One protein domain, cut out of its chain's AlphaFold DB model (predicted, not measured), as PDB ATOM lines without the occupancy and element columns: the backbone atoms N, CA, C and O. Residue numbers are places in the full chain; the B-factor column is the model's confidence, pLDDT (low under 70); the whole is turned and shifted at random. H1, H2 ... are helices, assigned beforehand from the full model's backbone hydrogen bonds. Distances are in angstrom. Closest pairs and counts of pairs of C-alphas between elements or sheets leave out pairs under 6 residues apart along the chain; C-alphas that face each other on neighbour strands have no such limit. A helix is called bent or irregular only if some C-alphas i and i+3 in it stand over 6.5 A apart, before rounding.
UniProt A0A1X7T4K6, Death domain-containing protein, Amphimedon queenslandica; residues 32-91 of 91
ATOM      1  N   LYS A  32      12.918   9.268  17.982       75.00
ATOM      2  CA  LYS A  32      14.208   9.067  18.669       75.00
ATOM      3  C   LYS A  32      14.386   7.676  19.309       75.00
ATOM      4  O   LYS A  32      15.528   7.283  19.532       75.00
ATOM      5  N   ARG A  33      13.305   6.934  19.585       86.44
ATOM      6  CA  ARG A  33      13.325   5.574  20.160       86.44
ATOM      7  C   ARG A  33      13.313   4.448  19.120       86.44
ATOM      8  O   ARG A  33      13.260   3.288  19.515       86.44
ATOM      9  N   TRP A  34      13.423   4.751  17.823       90.88
ATOM     10  CA  TRP A  34      13.411   3.742  16.750       90.88
ATOM     11  C   TRP A  34      14.401   2.588  16.980       90.88
ATOM     12  O   TRP A  34      14.100   1.445  16.666       90.88
ATOM     13  N   TYR A  35      15.563   2.875  17.574       92.50
ATOM     14  CA  TYR A  35      16.594   1.870  17.828       92.50
ATOM     15  C   TYR A  35      16.159   0.855  18.894       92.50
ATOM     16  O   TYR A  35      16.351  -0.344  18.730       92.50
ATOM     17  N   GLU A  36      15.549   1.325  19.986       92.69
ATOM     18  CA  GLU A  36      15.008   0.441  21.025       92.69
ATOM     19  C   GLU A  36      13.838  -0.380  20.474       92.69
ATOM     20  O   GLU A  36      13.756  -1.583  20.718       92.69
ATOM     21  N   LEU A  37      12.972   0.265  19.688       91.25
ATOM     22  CA  LEU A  37      11.851  -0.395  19.034       91.25
ATOM     23  C   LEU A  37      12.330  -1.516  18.106       91.25
ATOM     24  O   LEU A  37      11.855  -2.639  18.220       91.25
ATOM     25  N   GLY A  38      13.316  -1.250  17.247       92.12
ATOM     26  CA  GLY A  38      13.877  -2.254  16.346       92.12
ATOM     27  C   GLY A  38      14.383  -3.498  17.080       92.12
ATOM     28  O   GLY A  38      14.098  -4.615  16.656       92.12
ATOM     29  N   LEU A  39      15.047  -3.325  18.229       93.94
ATOM     30  CA  LEU A  39      15.489  -4.452  19.062       93.94
ATOM     31  C   LEU A  39      14.310  -5.265  19.615       93.94
ATOM     32  O   LEU A  39      14.355  -6.496  19.616       93.94
ATOM     33  N   ARG A  40      13.248  -4.594  20.083       92.38
ATOM     34  CA  ARG A  40      12.037  -5.260  20.595       92.38
ATOM     35  C   ARG A  40      11.317  -6.046  19.503       92.38
ATOM     36  O   ARG A  40      10.895  -7.172  19.755       92.38
ATOM     37  N   LEU A  41      11.279  -5.488  18.296       92.12
ATOM     38  CA  LEU A  41      10.717  -6.113  17.100       92.12
ATOM     39  C   LEU A  41      11.552  -7.292  16.570       92.12
ATOM     40  O   LEU A  41      11.100  -7.993  15.673       92.12
ATOM     41  N   GLY A  42      12.747  -7.537  17.118       93.31
ATOM     42  CA  GLY A  42      13.594  -8.675  16.750       93.31
ATOM     43  C   GLY A  42      14.676  -8.366  15.717       93.31
ATOM     44  O   GLY A  42      15.343  -9.293  15.260       93.31
ATOM     45  N   LEU A  43      14.891  -7.093  15.376       95.31
ATOM     46  CA  LEU A  43      16.033  -6.682  14.562       95.31
ATOM     47  C   LEU A  43      17.313  -6.730  15.389       95.31
ATOM     48  O   LEU A  43      17.350  -6.350  16.562       95.31
ATOM     49  N   HIS A  44      18.392  -7.175  14.762       95.44
ATOM     50  CA  HIS A  44      19.678  -7.257  15.424       95.44
ATOM     51  C   HIS A  44      20.386  -5.900  15.460       95.44
ATOM     52  O   HIS A  44      20.202  -5.018  14.617       95.44
ATOM     53  N   LYS A  45      21.275  -5.749  16.446       94.31
ATOM     54  CA  LYS A  45      22.063  -4.530  16.648       94.31
ATOM     55  C   LYS A  45      22.863  -4.130  15.401       94.31
ATOM     56  O   LYS A  45      22.913  -2.956  15.062       94.31
ATOM     57  N   ASN A  46      23.455  -5.097  14.700       95.31
ATOM     58  CA  ASN A  46      24.200  -4.865  13.458       95.31
ATOM     59  C   ASN A  46      23.315  -4.260  12.353       95.31
ATOM     60  O   ASN A  46      23.763  -3.336  11.672       95.31
ATOM     61  N   THR A  47      22.074  -4.733  12.209       94.44
ATOM     62  CA  THR A  47      21.087  -4.204  11.257       94.44
ATOM     63  C   THR A  47      20.736  -2.759  11.598       94.44
ATOM     64  O   THR A  47      20.804  -1.881  10.738       94.44
ATOM     65  N   LEU A  48      20.462  -2.473  12.870       94.62
ATOM     66  CA  LEU A  48      20.153  -1.116  13.330       94.62
ATOM     67  C   LEU A  48      21.359  -0.174  13.209       94.62
ATOM     68  O   LEU A  48      21.221   0.971  12.789       94.62
ATOM     69  N   ASP A  49      22.565  -0.647  13.512       95.38
ATOM     70  CA  ASP A  49      23.789   0.138  13.345       95.38
ATOM     71  C   ASP A  49      24.082   0.428  11.866       95.38
ATOM     72  O   ASP A  49      24.676   1.462  11.559       95.38
ATOM     73  N   ALA A  50      23.692  -0.458  10.944       95.00
ATOM     74  CA  ALA A  50      23.775  -0.208   9.506       95.00
ATOM     75  C   ALA A  50      22.756   0.851   9.065       95.00
ATOM     76  O   ALA A  50      23.135   1.807   8.393       95.00
ATOM     77  N   ILE A  51      21.505   0.748   9.527       93.19
ATOM     78  CA  ILE A  51      20.459   1.750   9.273       93.19
ATOM     79  C   ILE A  51      20.902   3.130   9.768       93.19
ATOM     80  O   ILE A  51      20.816   4.103   9.028       93.19
ATOM     81  N   LYS A  52      21.447   3.215  10.989       92.62
ATOM     82  CA  LYS A  52      21.927   4.474  11.578       92.62
ATOM     83  C   LYS A  52      23.080   5.107  10.794       92.62
ATOM     84  O   LYS A  52      23.240   6.318  10.845       92.62
ATOM     85  N   ARG A  53      23.919   4.298  10.140       93.06
ATOM     86  CA  ARG A  53      25.050   4.781   9.330       93.06
ATOM     87  C   ARG A  53      24.633   5.223   7.933       93.06
ATOM     88  O   ARG A  53      25.320   6.051   7.354       93.06
ATOM     89  N   ASN A  54      23.556   4.652   7.400       90.81
ATOM     90  CA  ASN A  54      23.103   4.895   6.033       90.81
ATOM     91  C   ASN A  54      22.058   6.016   5.920       90.81
ATOM     92  O   ASN A  54      21.600   6.300   4.821       90.81
ATOM     93  N   ASN A  55      21.645   6.607   7.043       90.00
ATOM     94  CA  ASN A  55      20.565   7.582   7.095       90.00
ATOM     95  C   ASN A  55      20.933   8.756   8.006       90.00
ATOM     96  O   ASN A  55      21.420   8.555   9.121       90.00
ATOM     97  N   ASP A  56      20.626   9.970   7.554       85.56
ATOM     98  CA  ASP A  56      20.966  11.201   8.272       85.56
ATOM     99  C   ASP A  56      19.904  11.590   9.313       85.56
ATOM    100  O   ASP A  56      20.226  12.138  10.373       85.56
ATOM    101  N   SER A  57      18.629  11.274   9.055       88.00
ATOM    102  CA  SER A  57      17.514  11.626   9.937       88.00
ATOM    103  C   SER A  57      17.000  10.436  10.760       88.00
ATOM    104  O   SER A  57      17.186   9.261  10.430       88.00
ATOM    105  N   LYS A  58      16.335  10.734  11.885       87.38
ATOM    106  CA  LYS A  58      15.681   9.701  12.711       87.38
ATOM    107  C   LYS A  58      14.425   9.145  12.046       87.38
ATOM    108  O   LYS A  58      14.114   7.982  12.281       87.38
ATOM    109  N   ASP A  59      13.751   9.946  11.229       85.50
ATOM    110  CA  ASP A  59      12.611   9.540  10.410       85.50
ATOM    111  C   ASP A  59      13.007   8.487   9.372       85.50
ATOM    112  O   ASP A  59      12.358   7.444   9.278       85.50
ATOM    113  N   ASP A  60      14.114   8.708   8.659       87.06
ATOM    114  CA  ASP A  60      14.620   7.762   7.657       87.06
ATOM    115  C   ASP A  60      15.077   6.465   8.329       87.06
ATOM    116  O   ASP A  60      14.730   5.368   7.893       87.06
ATOM    117  N   CYS A  61      15.764   6.574   9.474       91.25
ATOM    118  CA  CYS A  61      16.130   5.401  10.264       91.25
ATOM    119  C   CYS A  61      14.906   4.589  10.716       91.25
ATOM    120  O   CYS A  61      14.939   3.361  10.712       91.25
ATOM    121  N   LEU A  62      13.834   5.263  11.144       89.00
ATOM    122  CA  LEU A  62      12.598   4.606  11.560       89.00
ATOM    123  C   LEU A  62      11.912   3.925  10.367       89.00
ATOM    124  O   LEU A  62      11.434   2.802  10.497       89.00
ATOM    125  N   THR A  63      11.909   4.574   9.205       88.31
ATOM    126  CA  THR A  63      11.343   4.026   7.966       88.31
ATOM    127  C   THR A  63      12.086   2.763   7.535       88.31
ATOM    128  O   THR A  63      11.470   1.718   7.330       88.31
ATOM    129  N   GLU A  64      13.417   2.806   7.506       91.00
ATOM    130  CA  GLU A  64      14.250   1.640   7.197       91.00
ATOM    131  C   GLU A  64      14.134   0.534   8.256       91.00
ATOM    132  O   GLU A  64      14.141  -0.652   7.923       91.00
ATOM    133  N   CYS A  65      13.953   0.891   9.531       92.56
ATOM    134  CA  CYS A  65      13.648  -0.072  10.588       92.56
ATOM    135  C   CYS A  65      12.361  -0.847  10.271       92.56
ATOM    136  O   CYS A  65      12.354  -2.075  10.344       92.56
ATOM    137  N   PHE A  66      11.293  -0.162   9.849       89.62
ATOM    138  CA  PHE A  66      10.067  -0.838   9.421       89.62
ATOM    139  C   PHE A  66      10.230  -1.625   8.138       89.62
ATOM    140  O   PHE A  66       9.659  -2.702   8.031       89.62
ATOM    141  N   SER A  67      11.041  -1.143   7.198       90.12
ATOM    142  CA  SER A  67      11.397  -1.896   5.997       90.12
ATOM    143  C   SER A  67      11.984  -3.261   6.344       90.12
ATOM    144  O   SER A  67      11.493  -4.287   5.873       90.12
ATOM    145  N   LYS A  68      12.968  -3.295   7.251       91.19
ATOM    146  CA  LYS A  68      13.580  -4.548   7.716       91.19
ATOM    147  C   LYS A  68      12.635  -5.407   8.546       91.19
ATOM    148  O   LYS A  68      12.682  -6.632   8.453       91.19
ATOM    149  N   TRP A  69      11.774  -4.785   9.342       93.00
ATOM    150  CA  TRP A  69      10.776  -5.511  10.118       93.00
ATOM    151  C   TRP A  69       9.715  -6.168   9.220       93.00
ATOM    152  O   TRP A  69       9.493  -7.368   9.337       93.00
ATOM    153  N   LEU A  70       9.134  -5.430   8.269       89.38
ATOM    154  CA  LEU A  70       8.152  -5.938   7.298       89.38
ATOM    155  C   LEU A  70       8.751  -7.003   6.379       89.38
ATOM    156  O   LEU A  70       8.081  -7.981   6.058       89.38
ATOM    157  N   SER A  71      10.035  -6.878   6.030       89.06
ATOM    158  CA  SER A  71      10.756  -7.925   5.303       89.06
ATOM    159  C   SER A  71      11.095  -9.149   6.165       89.06
ATOM    160  O   SER A  71      11.832 -10.014   5.697       89.06
ATOM    161  N   ARG A  72      10.632  -9.202   7.424       90.44
ATOM    162  CA  ARG A  72      10.901 -10.270   8.401       90.44
ATOM    163  C   ARG A  72      12.391 -10.585   8.553       90.44
ATOM    164  O   ARG A  72      12.793 -11.742   8.621       90.44
ATOM    165  N   ALA A  73      13.229  -9.548   8.568       89.25
ATOM    166  CA  ALA A  73      14.667  -9.722   8.737       89.25
ATOM    167  C   ALA A  73      15.019 -10.241  10.143       89.25
ATOM    168  O   ALA A  73      14.238 -10.121  11.084       89.25
ATOM    169  N   ASP A  74      16.242 -10.750  10.302       93.00
ATOM    170  CA  ASP A  74      16.794 -11.167  11.594       93.00
ATOM    171  C   ASP A  74      15.879 -12.148  12.354       93.00
ATOM    172  O   ASP A  74      15.631 -13.257  11.887       93.00
ATOM    173  N   ASN A  75      15.409 -11.761  13.543       91.12
ATOM    174  CA  ASN A  75      14.670 -12.612  14.467       91.12
ATOM    175  C   ASN A  75      13.217 -12.141  14.659       91.12
ATOM    176  O   ASN A  75      12.613 -12.396  15.704       91.12
ATOM    177  N   VAL A  76      12.664 -11.431  13.669       91.25
ATOM    178  CA  VAL A  76      11.302 -10.873  13.702       91.25
ATOM    179  C   VAL A  76      10.245 -11.963  13.882       91.25
ATOM    180  O   VAL A  76       9.333 -11.816  14.695       91.25
ATOM    181  N   ASP A  77      10.388 -13.100  13.200       90.88
ATOM    182  CA  ASP A  77       9.434 -14.209  13.321       90.88
ATOM    183  C   ASP A  77       9.409 -14.811  14.737       90.88
ATOM    184  O   ASP A  77       8.341 -15.130  15.258       90.88
ATOM    185  N   SER A  78      10.549 -14.842  15.434       88.94
ATOM    186  CA  SER A  78      10.625 -15.268  16.842       88.94
ATOM    187  C   SER A  78      10.004 -14.267  17.824       88.94
ATOM    188  O   SER A  78       9.862 -14.572  19.009       88.94
ATOM    189  N   LYS A  79       9.659 -13.060  17.361       86.88
ATOM    190  CA  LYS A  79       8.975 -12.007  18.127       86.88
ATOM    191  C   LYS A  79       7.495 -11.859  17.756       86.88
ATOM    192  O   LYS A  79       6.879 -10.866  18.122       86.88
ATOM    193  N   GLY A  80       6.916 -12.842  17.062       86.12
ATOM    194  CA  GLY A  80       5.513 -12.807  16.631       86.12
ATOM    195  C   GLY A  80       5.316 -12.292  15.201       86.12
ATOM    196  O   GLY A  80       4.184 -12.046  14.785       86.12
ATOM    197  N   GLY A  81       6.404 -12.154  14.437       89.62
ATOM    198  CA  GLY A  81       6.383 -11.759  13.030       89.62
ATOM    199  C   GLY A  81       6.125 -10.269  12.819       89.62
ATOM    200  O   GLY A  81       6.031  -9.484  13.762       89.62
ATOM    201  N   ALA A  82       5.999  -9.876  11.552       89.44
ATOM    202  CA  ALA A  82       5.638  -8.518  11.159       89.44
ATOM    203  C   ALA A  82       4.115  -8.303  11.244       89.44
ATOM    204  O   ALA A  82       3.427  -8.264  10.226       89.44
ATOM    205  N   THR A  83       3.575  -8.261  12.464       87.81
ATOM    206  CA  THR A  83       2.136  -8.132  12.731       87.81
ATOM    207  C   THR A  83       1.836  -6.875  13.542       87.81
ATOM    208  O   THR A  83       2.694  -6.328  14.232       87.81
ATOM    209  N   PHE A  84       0.597  -6.386  13.477       81.38
ATOM    210  CA  PHE A  84       0.199  -5.235  14.291       81.38
ATOM    211  C   PHE A  84       0.265  -5.522  15.793       81.38
ATOM    212  O   PHE A  84       0.559  -4.602  16.551       81.38
ATOM    213  N   ASP A  85       0.031  -6.768  16.207       84.38
ATOM    214  CA  ASP A  85       0.096  -7.168  17.612       84.38
ATOM    215  C   ASP A  85       1.537  -7.114  18.130       84.38
ATOM    216  O   ASP A  85       1.797  -6.464  19.139       84.38
ATOM    217  N   SER A  86       2.504  -7.671  17.385       85.81
ATOM    218  CA  SER A  86       3.920  -7.594  17.774       85.81
ATOM    219  C   SER A  86       4.454  -6.158  17.760       85.81
ATOM    220  O   SER A  86       5.303  -5.801  18.577       85.81
ATOM    221  N   LEU A  87       3.929  -5.308  16.869       86.00
ATOM    222  CA  LEU A  87       4.211  -3.876  16.884       86.00
ATOM    223  C   LEU A  87       3.629  -3.190  18.124       86.00
ATOM    224  O   LEU A  87       4.320  -2.386  18.742       86.00
ATOM    225  N   ALA A  88       2.378  -3.485  18.478       84.00
ATOM    226  CA  ALA A  88       1.717  -2.910  19.645       84.00
ATOM    227  C   ALA A  88       2.414  -3.312  20.953       84.00
ATOM    228  O   ALA A  88       2.616  -2.453  21.805       84.00
ATOM    229  N   ASP A  89       2.850  -4.566  21.072       85.19
ATOM    230  CA  ASP A  89       3.595  -5.070  22.233       85.19
ATOM    231  C   ASP A  89       4.995  -4.446  22.368       85.19
ATOM    232  O   ASP A  89       5.567  -4.372  23.460       85.19
ATOM    233  N   ALA A  90       5.583  -4.009  21.253       85.62
ATOM    234  CA  ALA A  90       6.915  -3.418  21.228       85.62
ATOM    235  C   ALA A  90       6.938  -1.909  21.556       85.62
ATOM    236  O   ALA A  90       8.018  -1.393  21.874       85.62
ATOM    237  N   LEU A  91       5.793  -1.219  21.474       80.19
ATOM    238  CA  LEU A  91       5.628   0.224  21.727       80.19
ATOM    239  C   LEU A  91       5.605   0.567  23.226       80.19
ATOM    240  O   LEU A  91       6.255   1.583  23.586       80.19
TER     241      LEU A  91
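What this domain is: This is residues 32 to 91 of the 91 residues of the protein "Death domain-containing protein" of Amphimedon queenslandica (UniProt A0A1X7T4K6). Helices H1, H2 and H3 pack as a triangle, and short H4 sits at one end near H1, after a long loop, residues 71 to 83. The printed part has 60 residues with four named helices, H1 to H4 in order, all helix by class. It is compact, radius of gyration of the C-alphas 10.3 A, spanning 29 by 19 by 15 A.

How they stand to each other: H1, residues 32 to 40, and H2, residues 45 to 54, form a hairpin and only just touch, with 3 pairs of C-alphas within 8 A, the closest Tyr 35 and Leu 48, 6.5 A. H3, residues 58 to 70, touches H1, closest C-alphas Trp 34 and Leu 62, 5.3 A, at a shallow tilt of 19 degrees, the same way. With residues 61 to 65 alone H3 touches H2, closest C-alphas Ile 51 and Cys 61, 5.7 A, at a steep tilt of 47 degrees, opposite ways. H4, residues 84 to 90, is close to H1 but not clearly touching, closest C-alphas Arg 40 and Ala 90, 5.5 A. Every O i to N i+4 pair is within hydrogen-bond range in H2, H3 and H4, and 4 of 5 in H1.

Where its parts are: H1 starts at C-alpha 32 (14.208, 9.067, 18.669) and is irregular, C-alphas 32 and 35 being 7.6 A apart. H1, H2, H3 and H4 measure 14.6, 14.2, 18.2 and 9.8 A from first to last C-alpha; H4 ends at C-alpha 90 (6.915, -3.418, 21.228).

The domain as a whole: The C-alphas farthest apart, Asp 56 and Gly 80, are 29.7 A apart. The H3 to H4 link is long. The printed part has no cut, and no printed residue is under 70 in pLDDT.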